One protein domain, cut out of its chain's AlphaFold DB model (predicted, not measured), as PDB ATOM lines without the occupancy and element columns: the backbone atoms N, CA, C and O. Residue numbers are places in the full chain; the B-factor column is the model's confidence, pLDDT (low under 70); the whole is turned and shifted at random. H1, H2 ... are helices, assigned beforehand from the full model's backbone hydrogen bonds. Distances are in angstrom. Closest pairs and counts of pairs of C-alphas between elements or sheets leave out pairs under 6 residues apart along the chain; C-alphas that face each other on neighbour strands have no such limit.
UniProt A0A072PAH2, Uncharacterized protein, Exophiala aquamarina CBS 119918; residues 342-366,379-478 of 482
ATOM      1  N   VAL A 342     509.043  11.585 593.306       34.56
ATOM      2  CA  VAL A 342     507.986  10.782 593.968       34.56
ATOM      3  C   VAL A 342     506.667  11.561 593.975       34.56
ATOM      4  O   VAL A 342     505.621  11.009 593.656       34.56
ATOM      5  N   GLU A 343     506.746  12.872 594.214       38.44
ATOM      6  CA  GLU A 343     505.677  13.843 593.947       38.44
ATOM      7  C   GLU A 343     505.205  13.775 592.485       38.44
ATOM      8  O   GLU A 343     504.008  13.746 592.239       38.44
ATOM      9  N   LEU A 344     506.102  13.661 591.497       39.31
ATOM     10  CA  LEU A 344     505.719  13.498 590.088       39.31
ATOM     11  C   LEU A 344     504.985  12.172 589.817       39.31
ATOM     12  O   LEU A 344     504.040  12.175 589.030       39.31
ATOM     13  N   PHE A 345     505.374  11.065 590.461       39.41
ATOM     14  CA  PHE A 345     504.660   9.787 590.361       39.41
ATOM     15  C   PHE A 345     503.287   9.868 591.036       39.41
ATOM     16  O   PHE A 345     502.285   9.639 590.363       39.41
ATOM     17  N   LYS A 346     503.211  10.312 592.301       50.53
ATOM     18  CA  LYS A 346     501.943  10.561 593.015       50.53
ATOM     19  C   LYS A 346     501.037  11.526 592.256       50.53
ATOM     20  O   LYS A 346     499.837  11.310 592.183       50.53
ATOM     21  N   LYS A 347     501.599  12.557 591.625       54.31
ATOM     22  CA  LYS A 347     500.861  13.539 590.826       54.31
ATOM     23  C   LYS A 347     500.407  12.995 589.480       54.31
ATOM     24  O   LYS A 347     499.318  13.351 589.059       54.31
ATOM     25  N   LYS A 348     501.192  12.164 588.787       56.28
ATOM     26  CA  LYS A 348     500.750  11.517 587.538       56.28
ATOM     27  C   LYS A 348     499.707  10.435 587.818       56.28
ATOM     28  O   LYS A 348     498.670  10.436 587.169       56.28
ATOM     29  N   TYR A 349     499.955   9.574 588.804       62.31
ATOM     30  CA  TYR A 349     499.034   8.529 589.248       62.31
ATOM     31  C   TYR A 349     497.741   9.129 589.814       62.31
ATOM     32  O   TYR A 349     496.660   8.802 589.344       62.31
ATOM     33  N   GLY A 350     497.850  10.100 590.725       63.06
ATOM     34  CA  GLY A 350     496.724  10.842 591.290       63.06
ATOM     35  C   GLY A 350     495.953  11.642 590.243       63.06
ATOM     36  O   GLY A 350     494.739  11.518 590.181       63.06
ATOM     37  N   LYS A 351     496.624  12.378 589.339       65.75
ATOM     38  CA  LYS A 351     495.945  13.052 588.214       65.75
ATOM     39  C   LYS A 351     495.222  12.044 587.321       65.75
ATOM     40  O   LYS A 351     494.103  12.326 586.917       65.75
ATOM     41  N   ARG A 352     495.811  10.872 587.051       66.88
ATOM     42  CA  ARG A 352     495.163   9.816 586.262       66.88
ATOM     43  C   ARG A 352     493.962   9.206 586.987       66.88
ATOM     44  O   ARG A 352     492.942   8.981 586.351       66.88
ATOM     45  N   ALA A 353     494.055   8.990 588.296       65.94
ATOM     46  CA  ALA A 353     492.936   8.540 589.116       65.94
ATOM     47  C   ALA A 353     491.808   9.587 589.148       65.94
ATOM     48  O   ALA A 353     490.654   9.240 588.928       65.94
ATOM     49  N   SER A 354     492.128  10.874 589.317       65.56
ATOM     50  CA  SER A 354     491.147  11.966 589.249       65.56
ATOM     51  C   SER A 354     490.531  12.125 587.857       65.56
ATOM     52  O   SER A 354     489.337  12.379 587.761       65.56
ATOM     53  N   GLU A 355     491.306  11.959 586.778       69.69
ATOM     54  CA  GLU A 355     490.798  11.915 585.397       69.69
ATOM     55  C   GLU A 355     489.792  10.775 585.219       69.69
ATOM     56  O   GLU A 355     488.692  11.024 584.738       69.69
ATOM     57  N   ILE A 356     490.156   9.553 585.627       66.19
ATOM     58  CA  ILE A 356     489.290   8.366 585.542       66.19
ATOM     59  C   ILE A 356     488.026   8.566 586.377       66.19
ATOM     60  O   ILE A 356     486.940   8.344 585.867       66.19
ATOM     61  N   ALA A 357     488.134   9.039 587.622       62.50
ATOM     62  CA  ALA A 357     486.974   9.273 588.480       62.50
ATOM     63  C   ALA A 357     486.040  10.357 587.909       62.50
ATOM     64  O   ALA A 357     484.826  10.178 587.902       62.50
ATOM     65  N   THR A 358     486.596  11.450 587.374       64.31
ATOM     66  CA  THR A 358     485.814  12.553 586.784       64.31
ATOM     67  C   THR A 358     485.104  12.112 585.503       64.31
ATOM     68  O   THR A 358     483.931  12.415 585.309       64.31
ATOM     69  N   GLU A 359     485.793  11.372 584.634       67.81
ATOM     70  CA  GLU A 359     485.246  10.830 583.384       67.81
ATOM     71  C   GLU A 359     484.255   9.682 583.630       67.81
ATOM     72  O   GLU A 359     483.252   9.572 582.927       67.81
ATOM     73  N   TYR A 360     484.474   8.873 584.669       64.12
ATOM     74  CA  TYR A 360     483.519   7.869 585.126       64.12
ATOM     75  C   TYR A 360     482.240   8.547 585.621       64.12
ATOM     76  O   TYR A 360     481.173   8.259 585.093       64.12
ATOM     77  N   SER A 361     482.334   9.532 586.524       61.47
ATOM     78  CA  SER A 361     481.173  10.312 586.983       61.47
ATOM     79  C   SER A 361     480.459  11.077 585.861       61.47
ATOM     80  O   SER A 361     479.248  11.259 585.940       61.47
ATOM     81  N   ALA A 362     481.176  11.513 584.819       61.00
ATOM     82  CA  ALA A 362     480.591  12.205 583.667       61.00
ATOM     83  C   ALA A 362     479.982  11.259 582.612       61.00
ATOM     84  O   ALA A 362     479.060  11.659 581.905       61.00
ATOM     85  N   SER A 363     480.486  10.025 582.484       58.16
ATOM     86  CA  SER A 363     480.006   9.033 581.505       58.16
ATOM     87  C   SER A 363     479.056   7.986 582.096       58.16
ATOM     88  O   SER A 363     478.394   7.261 581.348       58.16
ATOM     89  N   SER A 364     478.952   7.900 583.423       54.53
ATOM     90  CA  SER A 364     477.970   7.063 584.099       54.53
ATOM     91  C   SER A 364     476.589   7.718 584.046       54.53
ATOM     92  O   SER A 364     476.318   8.665 584.784       54.53
ATOM     93  N   ASN A 365     475.659   7.138 583.282       51.59
ATOM     94  CA  ASN A 365     474.213   7.369 583.444       51.59
ATOM     95  C   ASN A 365     473.690   6.702 584.743       51.59
ATOM     96  O   ASN A 365     472.705   5.957 584.740       51.59
ATOM     97  N   SER A 366     474.374   6.928 585.870       46.91
ATOM     98  CA  SER A 366     474.053   6.377 587.198       46.91
ATOM     99  C   SER A 366     472.679   6.840 587.696       46.91
ATOM    100  O   SER A 366     471.973   6.084 588.365       46.91
ATOM    101  N   ILE A 379     482.021   5.246 591.935       59.88
ATOM    102  CA  ILE A 379     483.245   4.448 591.848       59.88
ATOM    103  C   ILE A 379     483.721   4.100 593.265       59.88
ATOM    104  O   ILE A 379     483.939   5.000 594.077       59.88
ATOM    105  N   ASP A 380     483.890   2.812 593.578       63.97
ATOM    106  CA  ASP A 380     484.597   2.429 594.802       63.97
ATOM    107  C   ASP A 380     486.084   2.736 594.602       63.97
ATOM    108  O   ASP A 380     486.768   2.167 593.751       63.97
ATOM    109  N   ALA A 381     486.547   3.707 595.379       59.78
ATOM    110  CA  ALA A 381     487.913   4.191 595.400       59.78
ATOM    111  C   ALA A 381     488.522   4.054 596.807       59.78
ATOM    112  O   ALA A 381     489.476   4.757 597.129       59.78
ATOM    113  N   THR A 382     487.980   3.186 597.668       62.44
ATOM    114  CA  THR A 382     488.362   3.095 599.090       62.44
ATOM    115  C   THR A 382     489.841   2.737 599.257       62.44
ATOM    116  O   THR A 382     490.569   3.413 599.984       62.44
ATOM    117  N   THR A 383     490.317   1.743 598.507       65.06
ATOM    118  CA  THR A 383     491.730   1.318 598.440       65.06
ATOM    119  C   THR A 383     492.678   2.425 597.966       65.06
ATOM    120  O   THR A 383     493.682   2.719 598.624       65.06
ATOM    121  N   ILE A 384     492.344   3.102 596.862       64.94
ATOM    122  CA  ILE A 384     493.190   4.163 596.297       64.94
ATOM    123  C   ILE A 384     493.136   5.459 597.121       64.94
ATOM    124  O   ILE A 384     494.141   6.167 597.210       64.94
ATOM    125  N   LEU A 385     492.007   5.746 597.778       54.66
ATOM    126  CA  LEU A 385     491.857   6.840 598.734       54.66
ATOM    127  C   LEU A 385     492.709   6.575 599.978       54.66
ATOM    128  O   LEU A 385     493.505   7.435 600.339       54.66
ATOM    129  N   ALA A 386     492.631   5.373 600.557       57.12
ATOM    130  CA  ALA A 386     493.463   4.966 601.690       57.12
ATOM    131  C   ALA A 386     494.964   5.060 601.367       57.12
ATOM    132  O   ALA A 386     495.746   5.533 602.193       57.12
ATOM    133  N   ALA A 387     495.377   4.685 600.151       62.75
ATOM    134  CA  ALA A 387     496.750   4.872 599.683       62.75
ATOM    135  C   ALA A 387     497.133   6.352 599.515       62.75
ATOM    136  O   ALA A 387     498.249   6.741 599.863       62.75
ATOM    137  N   ALA A 388     496.216   7.188 599.017       55.50
ATOM    138  CA  ALA A 388     496.422   8.626 598.868       55.50
ATOM    139  C   ALA A 388     496.476   9.378 600.211       55.50
ATOM    140  O   ALA A 388     497.160  10.398 600.291       55.50
ATOM    141  N   THR A 389     495.804   8.871 601.249       46.62
ATOM    142  CA  THR A 389     495.796   9.420 602.617       46.62
ATOM    143  C   THR A 389     496.805   8.756 603.560       46.62
ATOM    144  O   THR A 389     496.727   8.954 604.769       46.62
ATOM    145  N   SER A 390     497.771   7.997 603.031       52.59
ATOM    146  CA  SER A 390     498.775   7.266 603.816       52.59
ATOM    147  C   SER A 390     500.216   7.517 603.342       52.59
ATOM    148  O   SER A 390     500.476   8.193 602.340       52.59
ATOM    149  N   GLU A 391     501.191   6.993 604.088       58.47
ATOM    150  CA  GLU A 391     502.612   7.083 603.735       58.47
ATOM    151  C   GLU A 391     502.967   6.318 602.443       58.47
ATOM    152  O   GLU A 391     502.192   5.525 601.910       58.47
ATOM    153  N   ASN A 392     504.184   6.531 601.924       57.84
ATOM    154  CA  ASN A 392     504.628   6.009 600.622       57.84
ATOM    155  C   ASN A 392     504.463   4.485 600.448       57.84
ATOM    156  O   ASN A 392     504.254   4.032 599.323       57.84
ATOM    157  N   ALA A 393     504.525   3.703 601.531       64.62
ATOM    158  CA  ALA A 393     504.328   2.254 601.499       64.62
ATOM    159  C   ALA A 393     502.894   1.838 601.103       64.62
ATOM    160  O   ALA A 393     502.713   0.802 600.465       64.62
ATOM    161  N   ALA A 394     501.880   2.657 601.399       68.88
ATOM    162  CA  ALA A 394     500.486   2.338 601.086       68.88
ATOM    163  C   ALA A 394     500.192   2.359 599.574       68.88
ATOM    164  O   ALA A 394     499.381   1.575 599.090       68.88
ATOM    165  N   PHE A 395     500.916   3.176 598.797       70.31
ATOM    166  CA  PHE A 395     500.858   3.109 597.332       70.31
ATOM    167  C   PHE A 395     501.376   1.768 596.798       70.31
ATOM    168  O   PHE A 395     500.797   1.232 595.858       70.31
ATOM    169  N   ALA A 396     502.426   1.202 597.402       77.56
ATOM    170  CA  ALA A 396     502.922  -0.120 597.024       77.56
ATOM    171  C   ALA A 396     501.920  -1.226 597.401       77.56
ATOM    172  O   ALA A 396     501.678  -2.116 596.591       77.56
ATOM    173  N   ALA A 397     501.277  -1.127 598.571       83.12
ATOM    174  CA  ALA A 397     500.218  -2.050 598.987       83.12
ATOM    175  C   ALA A 397     498.987  -1.998 598.059       83.12
ATOM    176  O   ALA A 397     498.480  -3.041 597.658       83.12
ATOM    177  N   ASN A 398     498.547  -0.805 597.642       83.00
ATOM    178  CA  ASN A 398     497.450  -0.645 596.683       83.00
ATOM    179  C   ASN A 398     497.821  -1.140 595.274       83.00
ATOM    180  O   ASN A 398     497.018  -1.800 594.621       83.00
ATOM    181  N   LEU A 399     499.047  -0.885 594.801       84.44
ATOM    182  CA  LEU A 399     499.519  -1.449 593.530       84.44
ATOM    183  C   LEU A 399     499.587  -2.983 593.584       84.44
ATOM    184  O   LEU A 399     499.181  -3.636 592.625       84.44
ATOM    185  N   LEU A 400     500.026  -3.560 594.708       88.19
ATOM    186  CA  LEU A 400     499.977  -5.003 594.939       88.19
ATOM    187  C   LEU A 400     498.531  -5.520 594.958       88.19
ATOM    188  O   LEU A 400     498.264  -6.545 594.340       88.19
ATOM    189  N   ALA A 401     497.590  -4.795 595.574       86.00
ATOM    190  CA  ALA A 401     496.166  -5.141 595.554       86.00
ATOM    191  C   ALA A 401     495.637  -5.203 594.116       86.00
ATOM    192  O   ALA A 401     495.042  -6.202 593.726       86.00
ATOM    193  N   CYS A 402     495.948  -4.201 593.289       86.06
ATOM    194  CA  CYS A 402     495.594  -4.205 591.872       86.06
ATOM    195  C   CYS A 402     496.241  -5.365 591.085       86.06
ATOM    196  O   CYS A 402     495.612  -5.932 590.194       86.06
ATOM    197  N   VAL A 403     497.489  -5.735 591.393       89.75
ATOM    198  CA  VAL A 403     498.169  -6.873 590.747       89.75
ATOM    199  C   VAL A 403     497.513  -8.200 591.139       89.75
ATOM    200  O   VAL A 403     497.172  -8.988 590.258       89.75
ATOM    201  N   LEU A 404     497.269  -8.433 592.432       89.19
ATOM    202  CA  LEU A 404     496.596  -9.641 592.922       89.19
ATOM    203  C   LEU A 404     495.165  -9.750 592.374       89.19
ATOM    204  O   LEU A 404     494.768 -10.820 591.910       89.19
ATOM    205  N   ALA A 405     494.438  -8.632 592.326       89.44
ATOM    206  CA  ALA A 405     493.098  -8.543 591.758       89.44
ATOM    207  C   ALA A 405     493.039  -8.943 590.270       89.44
ATOM    208  O   ALA A 405     492.053  -9.538 589.837       89.44
ATOM    209  N   ARG A 406     494.086  -8.657 589.480       87.75
ATOM    210  CA  ARG A 406     494.157  -9.060 588.062       87.75
ATOM    211  C   ARG A 406     494.635 -10.490 587.835       87.75
ATOM    212  O   ARG A 406     494.238 -11.093 586.845       87.75
ATOM    213  N   LEU A 407     495.503 -11.009 588.701       88.75
ATOM    214  CA  LEU A 407     496.123 -12.325 588.514       88.75
ATOM    215  C   LEU A 407     495.314 -13.478 589.121       88.75
ATOM    216  O   LEU A 407     495.459 -14.615 588.676       88.75
ATOM    217  N   PHE A 408     494.476 -13.209 590.126       92.69
ATOM    218  CA  PHE A 408     493.832 -14.244 590.934       92.69
ATOM    219  C   PHE A 408     492.330 -14.002 591.146       92.69
ATOM    220  O   PHE A 408     491.844 -12.867 591.109       92.69
ATOM    221  N   SER A 409     491.591 -15.085 591.422       94.00
ATOM    222  CA  SER A 409     490.184 -15.018 591.847       94.00
ATOM    223  C   SER A 409     490.040 -14.269 593.179       94.00
ATOM    224  O   SER A 409     490.999 -14.214 593.945       94.00
ATOM    225  N   ALA A 410     488.854 -13.739 593.494       88.94
ATOM    226  CA  ALA A 410     488.631 -13.004 594.745       88.94
ATOM    227  C   ALA A 410     488.928 -13.847 596.000       88.94
ATOM    228  O   ALA A 410     489.609 -13.386 596.914       88.94
ATOM    229  N   ALA A 411     488.513 -15.118 596.011       90.06
ATOM    230  CA  ALA A 411     488.820 -16.043 597.103       90.06
ATOM    231  C   ALA A 411     490.334 -16.296 597.233       90.06
ATOM    232  O   ALA A 411     490.886 -16.258 598.331       90.06
ATOM    233  N   THR A 412     491.026 -16.492 596.106       92.25
ATOM    234  CA  THR A 412     492.482 -16.698 596.081       92.25
ATOM    235  C   THR A 412     493.242 -15.440 596.518       92.25
ATOM    236  O   THR A 412     494.185 -15.544 597.292       92.25
ATOM    237  N   ALA A 413     492.833 -14.255 596.060       91.00
ATOM    238  CA  ALA A 413     493.455 -12.985 596.422       91.00
ATOM    239  C   ALA A 413     493.230 -12.632 597.901       91.00
ATOM    240  O   ALA A 413     494.162 -12.178 598.558       91.00
ATOM    241  N   THR A 414     492.042 -12.919 598.444       91.38
ATOM    242  CA  THR A 414     491.733 -12.769 599.878       91.38
ATOM    243  C   THR A 414     492.639 -13.664 600.729       91.38
ATOM    244  O   THR A 414     493.318 -13.168 601.622       91.38
ATOM    245  N   ALA A 415     492.748 -14.956 600.391       92.00
ATOM    246  CA  ALA A 415     493.621 -15.899 601.098       92.00
ATOM    247  C   ALA A 415     495.124 -15.578 600.948       92.00
ATOM    248  O   ALA A 415     495.928 -15.927 601.814       92.00
ATOM    249  N   LEU A 416     495.529 -14.924 599.851       91.38
ATOM    250  CA  LEU A 416     496.887 -14.398 599.683       91.38
ATOM    251  C   LEU A 416     497.119 -13.152 600.548       91.38
ATOM    252  O   LEU A 416     498.177 -13.052 601.160       91.38
ATOM    253  N   TRP A 417     496.154 -12.232 600.640       92.25
ATOM    254  CA  TRP A 417     496.234 -11.071 601.534       92.25
ATOM    255  C   TRP A 417     496.336 -11.481 602.997       92.25
ATOM    256  O   TRP A 417     497.232 -11.003 603.690       92.25
ATOM    257  N   GLU A 418     495.486 -12.415 603.418       91.38
ATOM    258  CA  GLU A 418     495.511 -13.034 604.741       91.38
ATOM    259  C   GLU A 418     496.912 -13.593 605.028       91.38
ATOM    260  O   GLU A 418     497.569 -13.109 605.940       91.38
ATOM    261  N   GLN A 419     497.463 -14.464 604.170       91.81
ATOM    262  CA  GLN A 419     498.827 -15.005 604.321       91.81
ATOM    263  C   GLN A 419     499.951 -13.953 604.295       91.81
ATOM    264  O   GLN A 419     500.932 -14.089 605.032       91.81
ATOM    265  N   ILE A 420     499.855 -12.921 603.449       89.69
ATOM    266  CA  ILE A 420     500.849 -11.838 603.362       89.69
ATOM    267  C   ILE A 420     500.874 -11.045 604.670       89.69
ATOM    268  O   ILE A 420     501.954 -10.769 605.202       89.69
ATOM    269  N   VAL A 421     499.698 -10.701 605.198       88.06
ATOM    270  CA  VAL A 421     499.560  -9.975 606.460       88.06
ATOM    271  C   VAL A 421     499.980 -10.867 607.623       88.06
ATOM    272  O   VAL A 421     500.852 -10.460 608.380       88.06
ATOM    273  N   ASP A 422     499.517 -12.113 607.695       86.56
ATOM    274  CA  ASP A 422     499.924 -13.093 608.708       86.56
ATOM    275  C   ASP A 422     501.442 -13.281 608.760       86.56
ATOM    276  O   ASP A 422     502.057 -13.272 609.832       86.56
ATOM    277  N   ARG A 423     502.087 -13.425 607.593       86.06
ATOM    278  CA  ARG A 423     503.544 -13.561 607.528       86.06
ATOM    279  C   ARG A 423     504.238 -12.263 607.918       86.06
ATOM    280  O   ARG A 423     505.282 -12.327 608.563       86.06
ATOM    281  N   ARG A 424     503.673 -11.095 607.591       83.38
ATOM    282  CA  ARG A 424     504.208  -9.801 608.031       83.38
ATOM    283  C   ARG A 424     504.082  -9.624 609.546       83.38
ATOM    284  O   ARG A 424     505.055  -9.195 610.155       83.38
ATOM    285  N   ILE A 425     502.956 -10.008 610.143       81.50
ATOM    286  CA  ILE A 425     502.716 -10.025 611.592       81.50
ATOM    287  C   ILE A 425     503.726 -10.942 612.285       81.50
ATOM    288  O   ILE A 425     504.372 -10.523 613.243       81.50
ATOM    289  N   LYS A 426     503.919 -12.163 611.769       82.94
ATOM    290  CA  LYS A 426     504.910 -13.123 612.282       82.94
ATOM    291  C   LYS A 426     506.328 -12.559 612.205       82.94
ATOM    292  O   LYS A 426     506.992 -12.511 613.226       82.94
ATOM    293  N   LEU A 427     506.752 -12.016 611.060       80.75
ATOM    294  CA  LEU A 427     508.071 -11.378 610.921       80.75
ATOM    295  C   LEU A 427     508.265 -10.193 611.883       80.75
ATOM    296  O   LEU A 427     509.339 -10.039 612.443       80.75
ATOM    297  N   VAL A 428     507.229  -9.380 612.109       74.44
ATOM    298  CA  VAL A 428     507.262  -8.247 613.053       74.44
ATOM    299  C   VAL A 428     507.332  -8.700 614.521       74.44
ATOM    300  O   VAL A 428     507.891  -7.982 615.343       74.44
ATOM    301  N   LYS A 429     506.792  -9.879 614.852       70.12
ATOM    302  CA  LYS A 429     506.867 -10.490 616.194       70.12
ATOM    303  C   LYS A 429     508.141 -11.324 616.404       70.12
ATOM    304  O   LYS A 429     508.612 -11.429 617.530       70.12
ATOM    305  N   GLU A 430     508.692 -11.907 615.339       73.38
ATOM    306  CA  GLU A 430     509.945 -12.679 615.323       73.38
ATOM    307  C   GLU A 430     511.185 -11.758 615.366       73.38
ATOM    308  O   GLU A 430     512.195 -12.113 615.976       73.38
ATOM    309  N   ASP A 431     511.114 -10.560 614.774       61.81
ATOM    310  CA  ASP A 431     512.213  -9.583 614.722       61.81
ATOM    311  C   ASP A 431     512.294  -8.702 615.987       61.81
ATOM    312  O   ASP A 431     512.098  -7.486 615.968       61.81
ATOM    313  N   VAL A 432     512.595  -9.350 617.117       51.50
ATOM    314  CA  VAL A 432     512.799  -8.713 618.437       51.50
ATOM    315  C   VAL A 432     514.158  -7.979 618.521       51.50
ATOM    316  O   VAL A 432     514.446  -7.316 619.517       51.50
ATOM    317  N   GLN A 433     515.031  -8.103 617.510       45.41
ATOM    318  CA  GLN A 433     516.381  -7.517 617.528       45.41
ATOM    319  C   GLN A 433     516.547  -6.282 616.632       45.41
ATOM    320  O   GLN A 433     517.399  -5.445 616.938       45.41
ATOM    321  N   ALA A 434     515.750  -6.111 615.572       49.09
ATOM    322  CA  ALA A 434     515.716  -4.848 614.841       49.09
ATOM    323  C   ALA A 434     514.867  -3.787 615.575       49.09
ATOM    324  O   ALA A 434     513.859  -4.118 616.205       49.09
ATOM    325  N   PRO A 435     515.204  -2.485 615.460       49.44
ATOM    326  CA  PRO A 435     514.376  -1.392 615.970       49.44
ATOM    327  C   PRO A 435     513.115  -1.216 615.103       49.44
ATOM    328  O   PRO A 435     513.008  -0.297 614.289       49.44
ATOM    329  N   THR A 436     512.154  -2.127 615.262       51.81
ATOM    330  CA  THR A 436     510.879  -2.109 614.543       51.81
ATOM    331  C   THR A 436     510.023  -0.927 615.019       51.81
ATOM    332  O   THR A 436     509.728  -0.833 616.213       51.81
ATOM    333  N   PRO A 437     509.586  -0.016 614.125       52.19
ATOM    334  CA  PRO A 437     508.805   1.151 614.526       52.19
ATOM    335  C   PRO A 437     507.496   0.763 615.220       52.19
ATOM    336  O   PRO A 437     506.755  -0.090 614.736       52.19
ATOM    337  N   ILE A 438     507.168   1.430 616.325       50.22
ATOM    338  CA  ILE A 438     506.096   1.000 617.235       50.22
ATOM    339  C   ILE A 438     504.693   0.941 616.593       50.22
ATOM    340  O   ILE A 438     503.904   0.061 616.921       50.22
ATOM    341  N   TYR A 439     504.398   1.775 615.587       48.47
ATOM    342  CA  TYR A 439     503.159   1.667 614.796       48.47
ATOM    343  C   TYR A 439     503.065   0.359 613.990       48.47
ATOM    344  O   TYR A 439     501.972  -0.135 613.733       48.47
ATOM    345  N   THR A 440     504.205  -0.228 613.616       55.50
ATOM    346  CA  THR A 440     504.277  -1.541 612.956       55.50
ATOM    347  C   THR A 440     503.992  -2.660 613.959       55.50
ATOM    348  O   THR A 440     503.305  -3.617 613.612       55.50
ATOM    349  N   LEU A 441     504.437  -2.513 615.214       59.50
ATOM    350  CA  LEU A 441     504.065  -3.419 616.305       59.50
ATOM    351  C   LEU A 441     502.558  -3.335 616.612       59.50
ATOM    352  O   LEU A 441     501.924  -4.378 616.731       59.50
ATOM    353  N   PHE A 442     501.955  -2.140 616.661       55.75
ATOM    354  CA  PHE A 442     500.500  -1.995 616.858       55.75
ATOM    355  C   PHE A 442     499.677  -2.582 615.703       55.75
ATOM    356  O   PHE A 442     498.733  -3.332 615.943       55.75
ATOM    357  N   ALA A 443     500.081  -2.343 614.450       61.81
ATOM    358  CA  ALA A 443     499.464  -2.991 613.291       61.81
ATOM    359  C   ALA A 443     499.557  -4.532 613.361       61.81
ATOM    360  O   ALA A 443     498.662  -5.223 612.891       61.81
ATOM    361  N   ALA A 444     500.599  -5.080 613.999       65.25
ATOM    362  CA  ALA A 444     500.757  -6.519 614.211       65.25
ATOM    363  C   ALA A 444     499.946  -7.105 615.388       65.25
ATOM    364  O   ALA A 444     499.968  -8.321 615.601       65.25
ATOM    365  N   HIS A 445     499.226  -6.269 616.135       60.09
ATOM    366  CA  HIS A 445     498.247  -6.666 617.157       60.09
ATOM    367  C   HIS A 445     496.809  -6.289 616.764       60.09
ATOM    368  O   HIS A 445     495.903  -6.401 617.582       60.09
ATOM    369  N   SER A 446     496.595  -5.827 615.529       64.94
ATOM    370  CA  SER A 446     495.259  -5.537 615.008       64.94
ATOM    371  C   SER A 446     494.610  -6.823 614.498       64.94
ATOM    372  O   SER A 446     495.130  -7.438 613.565       64.94
ATOM    373  N   ASP A 447     493.474  -7.206 615.077       72.62
ATOM    374  CA  ASP A 447     492.666  -8.322 614.586       72.62
ATOM    375  C   ASP A 447     491.946  -7.906 613.294       72.62
ATOM    376  O   ASP A 447     490.952  -7.179 613.319       72.62
ATOM    377  N   LEU A 448     492.478  -8.349 612.153       80.69
ATOM    378  CA  LEU A 448     491.857  -8.196 610.839       80.69
ATOM    379  C   LEU A 448     491.157  -9.497 610.459       80.69
ATOM    380  O   LEU A 448     491.761 -10.569 610.492       80.69
ATOM    381  N   SER A 449     489.887  -9.407 610.082       86.19
ATOM    382  CA  SER A 449     489.103 -10.566 609.668       86.19
ATOM    383  C   SER A 449     489.287 -10.876 608.181       86.19
ATOM    384  O   SER A 449     489.590 -10.003 607.363       86.19
ATOM    385  N   THR A 450     488.981 -12.112 607.782       84.38
ATOM    386  CA  THR A 450     488.892 -12.501 606.365       84.38
ATOM    387  C   THR A 450     487.897 -11.619 605.584       84.38
ATOM    388  O   THR A 450     488.078 -11.390 604.388       84.38
ATOM    389  N   GLN A 451     486.879 -11.057 606.256       83.06
ATOM    390  CA  GLN A 451     485.919 -10.120 605.661       83.06
ATOM    391  C   GLN A 451     486.548  -8.750 605.349       83.06
ATOM    392  O   GLN A 451     486.188  -8.134 604.343       83.06
ATOM    393  N   ASP A 452     487.514  -8.288 606.145       84.06
ATOM    394  CA  ASP A 452     488.245  -7.042 605.882       84.06
ATOM    395  C   ASP A 452     489.151  -7.197 604.652       84.06
ATOM    396  O   ASP A 452     489.147  -6.344 603.761       84.06
ATOM    397  N   PHE A 453     489.845  -8.335 604.531       89.19
ATOM    398  CA  PHE A 453     490.638  -8.666 603.340       89.19
ATOM    399  C   PHE A 453     489.773  -8.832 602.082       89.19
ATOM    400  O   PHE A 453     490.155  -8.351 601.013       89.19
ATOM    401  N   ALA A 454     488.588  -9.440 602.202       83.12
ATOM    402  CA  ALA A 454     487.634  -9.546 601.099       83.12
ATOM    403  C   ALA A 454     487.108  -8.167 600.660       83.12
ATOM    404  O   ALA A 454     486.981  -7.902 599.464       83.12
ATOM    405  N   THR A 455     486.853  -7.264 601.612       80.19
ATOM    406  CA  THR A 455     486.413  -5.883 601.341       80.19
ATOM    407  C   THR A 455     487.523  -5.066 600.666       80.19
ATOM    408  O   THR A 455     487.267  -4.321 599.718       80.19
ATOM    409  N   TRP A 456     488.777  -5.259 601.087       84.19
ATOM    410  CA  TRP A 456     489.961  -4.657 600.469       84.19
ATOM    411  C   TRP A 456     490.171  -5.120 599.013       84.19
ATOM    412  O   TRP A 456     490.326  -4.284 598.119       84.19
ATOM    413  N   ASP A 457     490.115  -6.429 598.740       88.25
ATOM    414  CA  ASP A 457     490.224  -6.971 597.374       88.25
ATOM    415  C   ASP A 457     489.037  -6.547 596.486       88.25
ATOM    416  O   ASP A 457     489.233  -6.173 595.326       88.25
ATOM    417  N   ALA A 458     487.815  -6.509 597.032       79.00
ATOM    418  CA  ALA A 458     486.628  -6.034 596.320       79.00
ATOM    419  C   ALA A 458     486.767  -4.569 595.865       79.00
ATOM    420  O   ALA A 458     486.523  -4.274 594.693       79.00
ATOM    421  N   SER A 459     487.236  -3.674 596.742       77.50
ATOM    422  CA  SER A 459     487.480  -2.268 596.390       77.50
ATOM    423  C   SER A 459     488.572  -2.123 595.321       77.50
ATOM    424  O   SER A 459     488.410  -1.363 594.363       77.50
ATOM    425  N   ALA A 460     489.657  -2.904 595.406       80.75
ATOM    426  CA  ALA A 460     490.716  -2.888 594.394       80.75
ATOM    427  C   ALA A 460     490.214  -3.361 593.013       80.75
ATOM    428  O   ALA A 460     490.596  -2.792 591.985       80.75
ATOM    429  N   ARG A 461     489.329  -4.369 592.974       85.38
ATOM    430  CA  ARG A 461     488.670  -4.844 591.742       85.38
ATOM    431  C   ARG A 461     487.698  -3.822 591.167       85.38
ATOM    432  O   ARG A 461     487.721  -3.595 589.961       85.38
ATOM    433  N   ALA A 462     486.870  -3.205 592.006       75.44
ATOM    434  CA  ALA A 462     485.904  -2.196 591.582       75.44
ATOM    435  C   ALA A 462     486.602  -0.964 590.978       75.44
ATOM    436  O   ALA A 462     486.219  -0.504 589.899       75.44
ATOM    437  N   TRP A 463     487.696  -0.509 591.601       77.12
ATOM    438  CA  TRP A 463     488.553   0.541 591.052       77.12
ATOM    439  C   TRP A 463     489.141   0.167 589.679       77.12
ATOM    440  O   TRP A 463     489.105   0.966 588.739       77.12
ATOM    441  N   LEU A 464     489.668  -1.055 589.539       80.81
ATOM    442  CA  LEU A 464     490.232  -1.534 588.274       80.81
ATOM    443  C   LEU A 464     489.187  -1.642 587.163       80.81
ATOM    444  O   LEU A 464     489.460  -1.197 586.052       80.81
ATOM    445  N   ALA A 465     487.999  -2.174 587.461       78.62
ATOM    446  CA  ALA A 465     486.916  -2.316 586.490       78.62
ATOM    447  C   ALA A 465     486.503  -0.957 585.900       78.62
ATOM    448  O   ALA A 465     486.403  -0.820 584.681       78.62
ATOM    449  N   ALA A 466     486.356   0.069 586.744       70.19
ATOM    450  CA  ALA A 466     486.078   1.430 586.290       70.19
ATOM    451  C   ALA A 466     487.245   2.030 585.478       70.19
ATOM    452  O   ALA A 466     487.028   2.700 584.467       70.19
ATOM    453  N   GLY A 467     488.494   1.760 585.877       75.25
ATOM    454  CA  GLY A 467     489.682   2.167 585.123       75.25
ATOM    455  C   GLY A 467     489.776   1.529 583.733       75.25
ATOM    456  O   GLY A 467     490.138   2.208 582.770       75.25
ATOM    457  N   ASP A 468     489.429   0.248 583.610       80.06
ATOM    458  CA  ASP A 468     489.426  -0.478 582.339       80.06
ATOM    459  C   ASP A 468     488.258  -0.047 581.439       80.06
ATOM    460  O   ASP A 468     488.478   0.185 580.251       80.06
ATOM    461  N   GLU A 469     487.063   0.195 581.994       73.56
ATOM    462  CA  GLU A 469     485.927   0.750 581.242       73.56
ATOM    463  C   GLU A 469     486.274   2.112 580.606       73.56
ATOM    464  O   GLU A 469     485.996   2.342 579.426       73.56
ATOM    465  N   MET A 470     486.925   3.015 581.354       70.94
ATOM    466  CA  MET A 470     487.314   4.331 580.827       70.94
ATOM    467  C   MET A 470     488.443   4.244 579.789       70.94
ATOM    468  O   MET A 470     488.424   4.970 578.794       70.94
ATOM    469  N   ASN A 471     489.428   3.357 579.973       71.50
ATOM    470  CA  ASN A 471     490.487   3.175 578.972       71.50
ATOM    471  C   ASN A 471     489.953   2.523 577.682       71.50
ATOM    472  O   ASN A 471     490.366   2.935 576.601       71.50
ATOM    473  N   TYR A 472     488.997   1.592 577.775       69.12
ATOM    474  CA  TYR A 472     488.341   0.973 576.618       69.12
ATOM    475  C   TYR A 472     487.570   2.004 575.775       69.12
ATOM    476  O   TYR A 472     487.791   2.101 574.567       69.12
ATOM    477  N   LYS A 473     486.758   2.868 576.412       60.09
ATOM    478  CA  LYS A 473     486.078   3.993 575.729       60.09
ATOM    479  C   LYS A 473     487.067   4.917 575.002       60.09
ATOM    480  O   LYS A 473     486.780   5.388 573.905       60.09
ATOM    481  N   ARG A 474     488.242   5.155 575.594       61.16
ATOM    482  CA  ARG A 474     489.305   5.986 575.003       61.16
ATOM    483  C   ARG A 474     490.031   5.328 573.833       61.16
ATOM    484  O   ARG A 474     490.485   6.059 572.964       61.16
ATOM    485  N   GLN A 475     490.151   3.999 573.796       52.94
ATOM    486  CA  GLN A 475     490.724   3.301 572.639       52.94
ATOM    487  C   GLN A 475     489.783   3.380 571.433       52.94
ATOM    488  O   GLN A 475     490.215   3.839 570.383       52.94
ATOM    489  N   ILE A 476     488.490   3.084 571.619       57.00
ATOM    490  CA  ILE A 476     487.474   3.215 570.557       57.00
ATOM    491  C   ILE A 476     487.430   4.656 570.025       57.00
ATOM    492  O   ILE A 476     487.562   4.888 568.830       57.00
ATOM    493  N   SER A 477     487.376   5.648 570.920       51.41
ATOM    494  CA  SER A 477     487.370   7.066 570.532       51.41
ATOM    495  C   SER A 477     488.651   7.542 569.822       51.41
ATOM    496  O   SER A 477     488.642   8.648 569.283       51.41
ATOM    497  N   LEU A 478     489.753   6.787 569.850       46.59
ATOM    498  CA  LEU A 478     490.965   7.089 569.076       46.59
ATOM    499  C   LEU A 478     490.961   6.390 567.711       46.59
ATOM    500  O   LEU A 478     491.498   6.948 566.763       46.59
TER     501      LEU A 478
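AT A GLANCE: This is residues 342 to 366 and 379 to 478 of the 482 residues of an uncharacterized protein of Exophiala aquamarina CBS 119918 (UniProt A0A072PAH2). Helices H6 and H4 meet near their first residues in a wide V; hairpin H2-H3 and H1 pack crosswise on H6 farther along, and H5 folds back on H4. It has 125 printed residues, six named helices, H1 to H6, and no named strand: all helix. It is elongated, 57 by 34 by 22 A, and only just loose, close to compact, radius of gyration of the C-alphas 16.9 A.

IN THESE COORDINATES: H6, residues 450 to 478, spans 42.2 A, ending at C-alpha 478 (490.965, 7.089, 569.076). H1, residues 342 to 363, begins at C-alpha 342 (507.986, 10.782, 593.968). H4 is residues 410 to 430, H3 392 to 407, H2 382 to 388, H5 438 to 443.

HOW THE PARTS SIT: The hub H6 touches H1, H2, H3 and, at a steep tilt of 55 degrees, H4, closest C-alphas Ala 454 and Thr 414, 5.4 A. In H3, 11 of 12 O i to N i+4 pairs are within hydrogen-bond range; elsewhere every one.

THE WHOLE: Residues 367 to 378 are cut out, C-alphas 366 and 379 10.5 A apart; 64 printed residues have pLDDT under 70.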